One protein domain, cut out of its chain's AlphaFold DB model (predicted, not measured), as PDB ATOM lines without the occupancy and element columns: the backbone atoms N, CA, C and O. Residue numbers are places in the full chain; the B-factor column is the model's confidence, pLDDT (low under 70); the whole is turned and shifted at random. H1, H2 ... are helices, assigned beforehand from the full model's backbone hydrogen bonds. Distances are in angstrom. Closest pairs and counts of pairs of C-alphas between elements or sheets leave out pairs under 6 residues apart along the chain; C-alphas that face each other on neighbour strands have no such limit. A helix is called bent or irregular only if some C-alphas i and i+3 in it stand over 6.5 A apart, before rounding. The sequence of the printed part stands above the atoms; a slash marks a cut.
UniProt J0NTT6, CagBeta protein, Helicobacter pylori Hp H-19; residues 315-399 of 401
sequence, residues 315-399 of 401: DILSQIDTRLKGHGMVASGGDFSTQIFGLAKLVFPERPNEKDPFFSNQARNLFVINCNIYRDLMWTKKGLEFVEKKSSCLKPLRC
ATOM      1  N   ASP A 315       1.485 -15.983 -56.628       71.75
ATOM      2  CA  ASP A 315       0.216 -16.637 -56.954       71.75
ATOM      3  C   ASP A 315      -1.000 -15.749 -56.660       71.75
ATOM      4  O   ASP A 315      -1.958 -15.713 -57.437       71.75
ATOM      5  N   ILE A 316      -0.988 -15.032 -55.533       73.81
ATOM      6  CA  ILE A 316      -2.080 -14.131 -55.149       73.81
ATOM      7  C   ILE A 316      -2.067 -12.905 -56.048       73.81
ATOM      8  O   ILE A 316      -3.123 -12.509 -56.536       73.81
ATOM      9  N   LEU A 317      -0.886 -12.346 -56.311       74.25
ATOM     10  CA  LEU A 317      -0.727 -11.230 -57.240       74.25
ATOM     11  C   LEU A 317      -1.257 -11.599 -58.629       74.25
ATOM     12  O   LEU A 317      -2.083 -10.878 -59.174       74.25
ATOM     13  N   SER A 318      -0.902 -12.779 -59.139       74.12
ATOM     14  CA  SER A 318      -1.396 -13.305 -60.414       74.12
ATOM     15  C   SER A 318      -2.915 -13.510 -60.426       74.12
ATOM     16  O   SER A 318      -3.586 -13.184 -61.409       74.12
ATOM     17  N   GLN A 319      -3.504 -14.006 -59.331       72.25
ATOM     18  CA  GLN A 319      -4.960 -14.140 -59.212       72.25
ATOM     19  C   GLN A 319      -5.676 -12.792 -59.158       72.25
ATOM     20  O   GLN A 319      -6.737 -12.651 -59.770       72.25
ATOM     21  N   ILE A 320      -5.120 -11.829 -58.422       72.56
ATOM     22  CA  ILE A 320      -5.621 -10.459 -58.344       72.56
ATOM     23  C   ILE A 320      -5.552  -9.837 -59.734       72.56
ATOM     24  O   ILE A 320      -6.581  -9.413 -60.250       72.56
ATOM     25  N   ASP A 321      -4.396  -9.887 -60.392       72.00
ATOM     26  CA  ASP A 321      -4.210  -9.348 -61.736       72.00
ATOM     27  C   ASP A 321      -5.156 -10.013 -62.734       72.00
ATOM     28  O   ASP A 321      -5.800  -9.320 -63.512       72.00
ATOM     29  N   THR A 322      -5.317 -11.341 -62.686       72.69
ATOM     30  CA  THR A 322      -6.219 -12.085 -63.581       72.69
ATOM     31  C   THR A 322      -7.685 -11.722 -63.359       72.69
ATOM     32  O   THR A 322      -8.416 -11.535 -64.332       72.69
ATOM     33  N   ARG A 323      -8.134 -11.617 -62.102       68.00
ATOM     34  CA  ARG A 323      -9.527 -11.266 -61.773       68.00
ATOM     35  C   ARG A 323      -9.837  -9.787 -61.969       68.00
ATOM     36  O   ARG A 323     -10.995  -9.453 -62.191       68.00
ATOM     37  N   LEU A 324      -8.832  -8.920 -61.879       68.19
ATOM     38  CA  LEU A 324      -8.982  -7.472 -61.991       68.19
ATOM     39  C   LEU A 324      -8.559  -6.924 -63.365       68.19
ATOM     40  O   LEU A 324      -8.560  -5.701 -63.533       68.19
ATOM     41  N   LYS A 325      -8.237  -7.774 -64.362       55.28
ATOM     42  CA  LYS A 325      -7.945  -7.333 -65.742       55.28
ATOM     43  C   LYS A 325      -9.094  -6.462 -66.262       55.28
ATOM     44  O   LYS A 325     -10.190  -6.956 -66.505       55.28
ATOM     45  N   GLY A 326      -8.826  -5.165 -66.420       51.44
ATOM     46  CA  GLY A 326      -9.804  -4.141 -66.817       51.44
ATOM     47  C   GLY A 326      -9.989  -3.008 -65.799       51.44
ATOM     48  O   GLY A 326     -10.425  -1.928 -66.179       51.44
ATOM     49  N   HIS A 327      -9.576  -3.194 -64.539       52.84
ATOM     50  CA  HIS A 327      -9.675  -2.194 -63.466       52.84
ATOM     51  C   HIS A 327      -8.309  -1.607 -63.061       52.84
ATOM     52  O   HIS A 327      -7.983  -1.559 -61.878       52.84
ATOM     53  N   GLY A 328      -7.508  -1.173 -64.043       49.88
ATOM     54  CA  GLY A 328      -6.481  -0.119 -63.921       49.88
ATOM     55  C   GLY A 328      -5.429  -0.169 -62.799       49.88
ATOM     56  O   GLY A 328      -4.767   0.839 -62.587       49.88
ATOM     57  N   MET A 329      -5.250  -1.267 -62.066       52.88
ATOM     58  CA  MET A 329      -4.262  -1.355 -60.988       52.88
ATOM     59  C   MET A 329      -3.521  -2.674 -61.082       52.88
ATOM     60  O   MET A 329      -4.098  -3.740 -60.885       52.88
ATOM     61  N   VAL A 330      -2.244  -2.559 -61.413       53.19
ATOM     62  CA  VAL A 330      -1.292  -3.657 -61.481       53.19
ATOM     63  C   VAL A 330      -0.887  -3.973 -60.043       53.19
ATOM     64  O   VAL A 330      -0.218  -3.167 -59.400       53.19
ATOM     65  N   ALA A 331      -1.344  -5.108 -59.510       53.97
ATOM     66  CA  ALA A 331      -0.894  -5.579 -58.204       53.97
ATOM     67  C   ALA A 331       0.555  -6.095 -58.284       53.97
ATOM     68  O   ALA A 331       1.255  -6.124 -57.271       53.97
ATOM     69  N   SER A 332       1.043  -6.443 -59.483       53.06
ATOM     70  CA  SER A 332       2.426  -6.865 -59.701       53.06
ATOM     71  C   SER A 332       3.420  -5.695 -59.605       53.06
ATOM     72  O   SER A 332       3.647  -4.969 -60.573       53.06
ATOM     73  N   GLY A 333       4.048  -5.533 -58.439       57.56
ATOM     74  CA  GLY A 333       5.228  -4.673 -58.260       57.56
ATOM     75  C   GLY A 333       5.006  -3.362 -57.504       57.56
ATOM     76  O   GLY A 333       5.910  -2.531 -57.474       57.56
ATOM     77  N   GLY A 334       3.833  -3.163 -56.898       62.94
ATOM     78  CA  GLY A 334       3.562  -2.007 -56.038       62.94
ATOM     79  C   GLY A 334       4.070  -2.179 -54.602       62.94
ATOM     80  O   GLY A 334       4.344  -3.293 -54.157       62.94
ATOM     81  N   ASP A 335       4.156  -1.067 -53.875       74.81
ATOM     82  CA  ASP A 335       4.407  -1.024 -52.431       74.81
ATOM     83  C   ASP A 335       3.311  -1.749 -51.617       74.81
ATOM     84  O   ASP A 335       2.273  -2.167 -52.145       74.81
ATOM     85  N   PHE A 336       3.518  -1.875 -50.302       78.75
ATOM     86  CA  PHE A 336       2.562  -2.511 -49.385       78.75
ATOM     87  C   PHE A 336       1.123  -2.012 -49.580       78.75
ATOM     88  O   PHE A 336       0.183  -2.805 -49.651       78.75
ATOM     89  N   SER A 337       0.947  -0.694 -49.706       78.44
ATOM     90  CA  SER A 337      -0.360  -0.050 -49.853       78.44
ATOM     91  C   SER A 337      -1.080  -0.502 -51.119       78.44
ATOM     92  O   SER A 337      -2.268  -0.829 -51.076       78.44
ATOM     93  N   THR A 338      -0.356  -0.576 -52.236       78.00
ATOM     94  CA  THR A 338      -0.895  -1.018 -53.525       78.00
ATOM     95  C   THR A 338      -1.331  -2.481 -53.468       78.00
ATOM     96  O   THR A 338      -2.438  -2.820 -53.900       78.00
ATOM     97  N   GLN A 339      -0.503  -3.348 -52.879       80.62
ATOM     98  CA  GLN A 339      -0.801  -4.778 -52.765       80.62
ATOM     99  C   GLN A 339      -1.999  -5.041 -51.844       80.62
ATOM    100  O   GLN A 339      -2.912  -5.784 -52.208       80.62
ATOM    101  N   ILE A 340      -2.059  -4.379 -50.684       85.00
ATOM    102  CA  ILE A 340      -3.188  -4.495 -49.751       85.00
ATOM    103  C   ILE A 340      -4.483  -3.955 -50.356       85.00
ATOM    104  O   ILE A 340      -5.546  -4.536 -50.138       85.00
ATOM    105  N   PHE A 341      -4.424  -2.890 -51.156       83.94
ATOM    106  CA  PHE A 341      -5.603  -2.399 -51.867       83.94
ATOM    107  C   PHE A 341      -6.092  -3.394 -52.932       83.94
ATOM    108  O   PHE A 341      -7.298  -3.621 -53.064       83.94
ATOM    109  N   GLY A 342      -5.170  -4.048 -53.646       80.38
ATOM    110  CA  GLY A 342      -5.487  -5.163 -54.543       80.38
ATOM    111  C   GLY A 342      -6.169  -6.322 -53.810       80.38
ATOM    112  O   GLY A 342      -7.216  -6.806 -54.246       80.38
ATOM    113  N   LEU A 343      -5.642  -6.705 -52.643       83.06
ATOM    114  CA  LEU A 343      -6.260  -7.710 -51.775       83.06
ATOM    115  C   LEU A 343      -7.655  -7.273 -51.300       83.06
ATOM    116  O   LEU A 343      -8.586  -8.075 -51.313       83.06
ATOM    117  N   ALA A 344      -7.837  -6.001 -50.940       86.31
ATOM    118  CA  ALA A 344      -9.122  -5.460 -50.501       86.31
ATOM    119  C   ALA A 344     -10.207  -5.624 -51.574       86.31
ATOM    120  O   ALA A 344     -11.340  -5.982 -51.255       86.31
ATOM    121  N   LYS A 345      -9.865  -5.413 -52.851       82.44
ATOM    122  CA  LYS A 345     -10.784  -5.640 -53.980       82.44
ATOM    123  C   LYS A 345     -11.166  -7.110 -54.143       82.44
ATOM    124  O   LYS A 345     -12.296  -7.391 -54.532       82.44
ATOM    125  N   LEU A 346     -10.251  -8.034 -53.847       81.25
ATOM    126  CA  LEU A 346     -10.519  -9.473 -53.886       81.25
ATOM    127  C   LEU A 346     -11.467  -9.901 -52.756       81.25
ATOM    128  O   LEU A 346     -12.398 -10.665 -52.993       81.25
ATOM    129  N   VAL A 347     -11.224  -9.413 -51.535       85.06
ATOM    130  CA  VAL A 347     -12.013  -9.757 -50.338       85.06
ATOM    131  C   VAL A 347     -13.390  -9.088 -50.367       85.06
ATOM    132  O   VAL A 347     -14.390  -9.710 -50.013       85.06
ATOM    133  N   PHE A 348     -13.448  -7.838 -50.825       87.00
ATOM    134  CA  PHE A 348     -14.663  -7.034 -50.946       87.00
ATOM    135  C   PHE A 348     -14.899  -6.669 -52.422       87.00
ATOM    136  O   PHE A 348     -14.644  -5.528 -52.833       87.00
ATOM    137  N   PRO A 349     -15.339  -7.634 -53.252       84.19
ATOM    138  CA  PRO A 349     -15.603  -7.394 -54.667       84.19
ATOM    139  C   PRO A 349     -16.816  -6.478 -54.857       84.19
ATOM    140  O   PRO A 349     -17.705  -6.422 -54.007       84.19
ATOM    141  N   GLU A 350     -16.861  -5.765 -55.986       81.69
ATOM    142  CA  GLU A 350     -18.054  -4.991 -56.357       81.69
ATOM    143  C   GLU A 350     -19.178  -5.960 -56.688       81.69
ATOM    144  O   GLU A 350     -18.954  -7.010 -57.304       81.69
ATOM    145  N   ARG A 351     -20.399  -5.626 -56.275       80.38
ATOM    146  CA  ARG A 351     -21.540  -6.464 -56.623       80.38
ATOM    147  C   ARG A 351     -21.869  -6.267 -58.104       80.38
ATOM    148  O   ARG A 351     -21.866  -5.132 -58.585       80.38
ATOM    149  N   PRO A 352     -22.206  -7.341 -58.836       74.31
ATOM    150  CA  PRO A 352     -22.660  -7.200 -60.211       74.31
ATOM    151  C   PRO A 352     -23.905  -6.296 -60.249       74.31
ATOM    152  O   PRO A 352     -24.884  -6.563 -59.551       74.31
ATOM    153  N   ASN A 353     -23.857  -5.242 -61.074       74.50
ATOM    154  CA  ASN A 353     -24.905  -4.223 -61.274       74.50
ATOM    155  C   ASN A 353     -25.105  -3.197 -60.138       74.50
ATOM    156  O   ASN A 353     -26.156  -2.553 -60.064       74.50
ATOM    157  N   GLU A 354     -24.119  -3.007 -59.265       73.31
ATOM    158  CA  GLU A 354     -24.150  -1.942 -58.259       73.31
ATOM    159  C   GLU A 354     -23.895  -0.569 -58.918       73.31
ATOM    160  O   GLU A 354     -22.804  -0.304 -59.411       73.31
ATOM    161  N   LYS A 355     -24.917   0.304 -58.967       70.44
ATOM    162  CA  LYS A 355     -24.808   1.654 -59.569       70.44
ATOM    163  C   LYS A 355     -23.888   2.595 -58.781       70.44
ATOM    164  O   LYS A 355     -23.319   3.506 -59.369       70.44
ATOM    165  N   ASP A 356     -23.779   2.378 -57.473       78.19
ATOM    166  CA  ASP A 356     -22.884   3.103 -56.574       78.19
ATOM    167  C   ASP A 356     -22.229   2.102 -55.604       78.19
ATOM    168  O   ASP A 356     -22.895   1.623 -54.681       78.19
ATOM    169  N   PRO A 357     -20.942   1.757 -55.792       77.94
ATOM    170  CA  PRO A 357     -20.224   0.813 -54.943       77.94
ATOM    171  C   PRO A 357     -19.789   1.432 -53.603       77.94
ATOM    172  O   PRO A 357     -18.750   1.057 -53.057       77.94
ATOM    173  N   PHE A 358     -20.561   2.372 -53.046       81.06
ATOM    174  CA  PHE A 358     -20.263   3.068 -51.793       81.06
ATOM    175  C   PHE A 358     -19.876   2.109 -50.658       81.06
ATOM    176  O   PHE A 358     -18.805   2.251 -50.068       81.06
ATOM    177  N   PHE A 359     -20.698   1.091 -50.375       81.56
ATOM    178  CA  PHE A 359     -20.426   0.136 -49.292       81.56
ATOM    179  C   PHE A 359     -19.198  -0.734 -49.568       81.56
ATOM    180  O   PHE A 359     -18.396  -0.972 -48.664       81.56
ATOM    181  N   SER A 360     -19.028  -1.170 -50.817       84.56
ATOM    182  CA  SER A 360     -17.872  -1.951 -51.260       84.56
ATOM    183  C   SER A 360     -16.576  -1.145 -51.083       84.56
ATOM    184  O   SER A 360     -15.589  -1.651 -50.553       84.56
ATOM    185  N   ASN A 361     -16.595   0.146 -51.420       85.50
ATOM    186  CA  ASN A 361     -15.457   1.050 -51.263       85.50
ATOM    187  C   ASN A 361     -15.169   1.413 -49.802       85.50
ATOM    188  O   ASN A 361     -14.010   1.400 -49.391       85.50
ATOM    189  N   GLN A 362     -16.197   1.673 -48.991       88.50
ATOM    190  CA  GLN A 362     -16.044   1.888 -47.548       88.50
ATOM    191  C   GLN A 362     -15.416   0.664 -46.869       88.50
ATOM    192  O   GLN A 362     -14.465   0.805 -46.100       88.50
ATOM    193  N   ALA A 363     -15.886  -0.544 -47.200       89.19
ATOM    194  CA  ALA A 363     -15.331  -1.787 -46.671       89.19
ATOM    195  C   ALA A 363     -13.856  -1.974 -47.063       89.19
ATOM    196  O   ALA A 363     -13.038  -2.316 -46.210       89.19
ATOM    197  N   ARG A 364     -13.493  -1.681 -48.321       89.50
ATOM    198  CA  ARG A 364     -12.094  -1.713 -48.786       89.50
ATOM    199  C   ARG A 364     -11.219  -0.726 -48.029       89.50
ATOM    200  O   ARG A 364     -10.165  -1.116 -47.537       89.50
ATOM    201  N   ASN A 365     -11.654   0.527 -47.910       90.06
ATOM    202  CA  ASN A 365     -10.897   1.566 -47.213       90.06
ATOM    203  C   ASN A 365     -10.681   1.192 -45.745       90.06
ATOM    204  O   ASN A 365      -9.556   1.248 -45.255       90.06
ATOM    205  N   LEU A 366     -11.738   0.739 -45.064       92.12
ATOM    206  CA  LEU A 366     -11.649   0.282 -43.681       92.12
ATOM    207  C   LEU A 366     -10.694  -0.910 -43.542       92.12
ATOM    208  O   LEU A 366      -9.892  -0.952 -42.611       92.12
ATOM    209  N   PHE A 367     -10.745  -1.870 -44.465       90.19
ATOM    210  CA  PHE A 367      -9.821  -3.000 -44.486       90.19
ATOM    211  C   PHE A 367      -8.363  -2.546 -44.645       90.19
ATOM    212  O   PHE A 367      -7.521  -2.916 -43.831       90.19
ATOM    213  N   VAL A 368      -8.076  -1.684 -45.627       88.50
ATOM    214  CA  VAL A 368      -6.724  -1.152 -45.862       88.50
ATOM    215  C   VAL A 368      -6.205  -0.383 -44.647       88.50
ATOM    216  O   VAL A 368      -5.049  -0.560 -44.259       88.50
ATOM    217  N   ILE A 369      -7.045   0.436 -44.008       90.75
ATOM    218  CA  ILE A 369      -6.681   1.161 -42.785       90.75
ATOM    219  C   ILE A 369      -6.314   0.177 -41.669       90.75
ATOM    220  O   ILE A 369      -5.256   0.317 -41.060       90.75
ATOM    221  N   ASN A 370      -7.133  -0.852 -41.434       89.69
ATOM    222  CA  ASN A 370      -6.850  -1.856 -40.406       89.69
ATOM    223  C   ASN A 370      -5.551  -2.625 -40.679       89.69
ATOM    224  O   ASN A 370      -4.776  -2.854 -39.753       89.69
ATOM    225  N   CYS A 371      -5.273  -2.978 -41.936       88.19
ATOM    226  CA  CYS A 371      -4.014  -3.612 -42.328       88.19
ATOM    227  C   CYS A 371      -2.798  -2.715 -42.052       88.19
ATOM    228  O   CYS A 371      -1.790  -3.201 -41.545       88.19
ATOM    229  N   ASN A 372      -2.893  -1.413 -42.340       87.00
ATOM    230  CA  ASN A 372      -1.818  -0.459 -42.053       87.00
ATOM    231  C   ASN A 372      -1.615  -0.247 -40.547       87.00
ATOM    232  O   ASN A 372      -0.478  -0.237 -40.087       87.00
ATOM    233  N   ILE A 373      -2.698  -0.140 -39.770       88.81
ATOM    234  CA  ILE A 373      -2.622  -0.050 -38.304       88.81
ATOM    235  C   ILE A 373      -1.973  -1.311 -37.731       88.81
ATOM    236  O   ILE A 373      -1.089  -1.218 -36.885       88.81
ATOM    237  N   TYR A 374      -2.381  -2.493 -38.198       86.88
ATOM    238  CA  TYR A 374      -1.787  -3.754 -37.765       86.88
ATOM    239  C   TYR A 374      -0.294  -3.821 -38.103       86.88
ATOM    240  O   TYR A 374       0.509  -4.172 -37.237       86.88
ATOM    241  N   ARG A 375       0.086  -3.435 -39.330       86.44
ATOM    242  CA  ARG A 375       1.489  -3.346 -39.748       86.44
ATOM    243  C   ARG A 375       2.282  -2.438 -38.817       86.44
ATOM    244  O   ARG A 375       3.317  -2.857 -38.308       86.44
ATOM    245  N   ASP A 376       1.783  -1.232 -38.567       88.25
ATOM    246  CA  ASP A 376       2.467  -0.268 -37.711       88.25
ATOM    247  C   ASP A 376       2.648  -0.814 -36.288       88.25
ATOM    248  O   ASP A 376       3.768  -0.913 -35.795       88.25
ATOM    249  N   LEU A 377       1.565  -1.287 -35.664       87.62
ATOM    250  CA  LEU A 377       1.581  -1.793 -34.289       87.62
ATOM    251  C   LEU A 377       2.486  -3.014 -34.083       87.62
ATOM    252  O   LEU A 377       3.043  -3.174 -32.998       87.62
ATOM    253  N   MET A 378       2.603  -3.885 -35.086       85.25
ATOM    254  CA  MET A 378       3.293  -5.170 -34.942       85.25
ATOM    255  C   MET A 378       4.713  -5.180 -35.508       85.25
ATOM    256  O   MET A 378       5.502  -6.029 -35.103       85.25
ATOM    257  N   TRP A 379       5.048  -4.265 -36.423       84.69
ATOM    258  CA  TRP A 379       6.307  -4.328 -37.176       84.69
ATOM    259  C   TRP A 379       7.147  -3.055 -37.109       84.69
ATOM    260  O   TRP A 379       8.334  -3.110 -37.428       84.69
ATOM    261  N   THR A 380       6.602  -1.918 -36.659       85.94
ATOM    262  CA  THR A 380       7.421  -0.718 -36.438       85.94
ATOM    263  C   THR A 380       7.894  -0.633 -34.994       85.94
ATOM    264  O   THR A 380       7.218  -1.049 -34.053       85.94
ATOM    265  N   LYS A 381       9.076  -0.039 -34.794       87.69
ATOM    266  CA  LYS A 381       9.654   0.153 -33.457       87.69
ATOM    267  C   LYS A 381       8.706   0.921 -32.526       87.69
ATOM    268  O   LYS A 381       8.489   0.505 -31.393       87.69
ATOM    269  N   LYS A 382       8.108   2.011 -33.021       89.50
ATOM    270  CA  LYS A 382       7.156   2.831 -32.255       89.50
ATOM    271  C   LYS A 382       5.880   2.060 -31.917       89.50
ATOM    272  O   LYS A 382       5.374   2.196 -30.806       89.50
ATOM    273  N   GLY A 383       5.371   1.257 -32.853       88.12
ATOM    274  CA  GLY A 383       4.211   0.401 -32.625       88.12
ATOM    275  C   GLY A 383       4.467  -0.642 -31.542       88.12
ATOM    276  O   GLY A 383       3.677  -0.757 -30.605       88.12
ATOM    277  N   LEU A 384       5.614  -1.320 -31.593       86.06
ATOM    278  CA  LEU A 384       6.014  -2.297 -30.580       86.06
ATOM    279  C   LEU A 384       6.168  -1.664 -29.189       86.06
ATOM    280  O   LEU A 384       5.609  -2.187 -28.225       86.06
ATOM    281  N   GLU A 385       6.833  -0.508 -29.086       88.94
ATOM    282  CA  GLU A 385       6.938   0.266 -27.836       88.94
ATOM    283  C   GLU A 385       5.549   0.659 -27.295       88.94
ATOM    284  O   GLU A 385       5.280   0.584 -26.092       88.94
ATOM    285  N   PHE A 386       4.630   1.053 -28.184       87.50
ATOM    286  CA  PHE A 386       3.251   1.373 -27.825       87.50
ATOM    287  C   PHE A 386       2.490   0.145 -27.300       87.50
ATOM    288  O   PHE A 386       1.834   0.230 -26.255       87.50
ATOM    289  N   VAL A 387       2.594  -0.997 -27.985       85.06
ATOM    290  CA  VAL A 387       1.952  -2.260 -27.590       85.06
ATOM    291  C   VAL A 387       2.512  -2.769 -26.264       85.06
ATOM    292  O   VAL A 387       1.741  -3.230 -25.423       85.06
ATOM    293  N   GLU A 388       3.818  -2.650 -26.032       83.12
ATOM    294  CA  GLU A 388       4.458  -3.025 -24.770       83.12
ATOM    295  C   GLU A 388       3.947  -2.156 -23.612       83.12
ATOM    296  O   GLU A 388       3.460  -2.676 -22.605       83.12
ATOM    297  N   LYS A 389       3.911  -0.830 -23.804       86.00
ATOM    298  CA  LYS A 389       3.383   0.127 -22.818       86.00
ATOM    299  C   LYS A 389       1.892  -0.072 -22.514       86.00
ATOM    300  O   LYS A 389       1.428   0.283 -21.430       86.00
ATOM    301  N   LYS A 390       1.121  -0.607 -23.465       82.56
ATOM    302  CA  LYS A 390      -0.337  -0.826 -23.369       82.56
ATOM    303  C   LYS A 390      -0.727  -2.307 -23.338       82.56
ATOM    304  O   LYS A 390      -1.891  -2.648 -23.556       82.56
ATOM    305  N   SER A 391       0.225  -3.180 -23.010       63.41
ATOM    306  CA  SER A 391       0.107  -4.642 -23.067       63.41
ATOM    307  C   SER A 391      -1.113  -5.205 -22.322       63.41
ATOM    308  O   SER A 391      -1.692  -6.201 -22.762       63.41
ATOM    309  N   SER A 392      -1.554  -4.562 -21.236       61.03
ATOM    310  CA  SER A 392      -2.742  -4.968 -20.473       61.03
ATOM    311  C   SER A 392      -4.058  -4.800 -21.245       61.03
ATOM    312  O   SER A 392      -4.987  -5.571 -21.009       61.03
ATOM    313  N   CYS A 393      -4.131  -3.860 -22.194       60.16
ATOM    314  CA  CYS A 393      -5.331  -3.554 -22.982       60.16
ATOM    315  C   CYS A 393      -5.350  -4.234 -24.364       60.16
ATOM    316  O   CYS A 393      -6.421  -4.416 -24.934       60.16
ATOM    317  N   LEU A 394      -4.188  -4.619 -24.908       59.38
ATOM    318  CA  LEU A 394      -4.036  -5.089 -26.297       59.38
ATOM    319  C   LEU A 394      -3.761  -6.599 -26.438       59.38
ATOM    320  O   LEU A 394      -3.437  -7.070 -27.529       59.38
ATOM    321  N   LYS A 395      -3.961  -7.387 -25.371       50.44
ATOM    322  CA  LYS A 395      -3.852  -8.862 -25.396       50.44
ATOM    323  C   LYS A 395      -4.523  -9.565 -26.603       50.44
ATOM    324  O   LYS A 395      -3.943 -10.554 -27.050       50.44
ATOM    325  N   PRO A 396      -5.658  -9.103 -27.176       49.06
ATOM    326  CA  PRO A 396      -6.291  -9.775 -28.317       49.06
ATOM    327  C   PRO A 396      -5.466  -9.778 -29.617       49.06
ATOM    328  O   PRO A 396      -5.676 -10.652 -30.453       49.06
ATOM    329  N   LEU A 397      -4.514  -8.851 -29.800       46.78
ATOM    330  CA  LEU A 397      -3.725  -8.759 -31.042       46.78
ATOM    331  C   LEU A 397      -2.666  -9.864 -31.176       46.78
ATOM    332  O   LEU A 397      -2.255 -10.185 -32.288       46.78
ATOM    333  N   ARG A 398      -2.270 -10.506 -30.068       43.66
ATOM    334  CA  ARG A 398      -1.351 -11.661 -30.086       43.66
ATOM    335  C   ARG A 398      -2.017 -12.971 -30.520       43.66
ATOM    336  O   ARG A 398      -1.324 -13.958 -30.706       43.66
ATOM    337  N   CYS A 399      -3.339 -13.006 -30.694       38.69
ATOM    338  CA  CYS A 399      -4.056 -14.217 -31.110       38.69
ATOM    339  C   CYS A 399      -3.995 -14.496 -32.625       38.69
ATOM    340  O   CYS A 399      -4.573 -15.485 -33.069       38.69
TER     341      CYS A 399
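AT A GLANCE: This is residues 315 to 399 of the 401 residues of the protein "CagBeta protein" of Helicobacter pylori Hp H-19 (UniProt J0NTT6). One long helix, H3, is the spine of an elongated, loosely built domain; H2 crosses part of it slantwise, and H1 packs on the side of H2 away from H3, so that H1, H2 and H3 make a stepped pile. Just past the last residue of this spine, Trp 379, the chain turns a sharp corner into H4, and beyond residues 388 to 393, which stick out, the little helix H5 touches no other helix. The printed part has 85 residues with five named helices, in the order H1, H2, H3, H4, H5 along the chain, and no named strand; its class is all helix. The whole is loose, with a radius of gyration of the C-alphas of 16.0 A, and it spans 47 by 28 by 19 A along its three main axes.

IN THESE COORDINATES: Find C-alpha 358 at (-20.263, 3.068, -51.793); from there H3, residues 358 to 379, runs 31.2 A to C-alpha 379 at (6.307, -4.328, -37.176), and with 22 residues it is the longest helix. Go back along the chain to find H2, residues 336 to 347, which is 16.3 A from first to last C-alpha. Before it, at the start of the printed part, C-alpha 315 at (0.216, -16.637, -56.954) begins H1, residues 315 to 324, which is 13.9 A long. Now look past residue 379 for H4, residues 381 to 389, 12.3 A long. The last helix is H5, residues 395 to 399, 7.8 A long, ending at C-alpha 399 at (-4.056, -14.217, -31.110). H5 is neither bent nor irregular, but only just: C-alphas 395 and 398 are 6.0 A apart.

HOW THE PARTS SIT: Start at residues 364 to 372, the part of H3 that touches H2. The closest C-alphas of the two helices are those of Ala 344 and Arg 364, 5.1 A apart. H2 and H3 run opposite ways at a steep tilt of 45 degrees, with 9.5 A from centre to centre. Step outward from H2 and you come to H1, which touches it; the closest C-alphas are those of Ile 320 and Gly 342, 6.5 A apart. H1 and H2 run the same way at a steep tilt of 65 degrees. H1 and H3 are apart. Now look at residues 376 to 378 of H3, the part that touches H4. H3 and H4 touch only at the corner by their link, and the closest C-alphas, those of Leu 377 and Gly 383, are 3.8 A apart. Their lines are about perpendicular, at 83 degrees. H5 touches no helix and is apart from H4 as well as from H3. In the backbone of H1, H2, H3 and H4 every O i to N i+4 pair is within hydrogen-bond range; in H5 0 of 1 is, while 2 of 2 of its O i to N i+3 pairs are.

THE WHOLE: To see the full reach, go from the C-alpha of Asn 353 to that of Lys 389: these are the two farthest apart, at 47.9 A. The printed part has no cut between residues 315 and 399. The link from H1 to H2, with 11 residues, is long, and the link from H2 to H3, with 10, is short. The links from H3 to H4 and from H4 to H5, with 1 and 5 residues, are tight. Residues 388 to 393, of which 388 and 389 belong to H4, stand free. In the B-factor column the mean pLDDT of the printed part is 75.9, and it is under 70 at residues 323 to 334 and 391 to 399; H5 has a mean of 46.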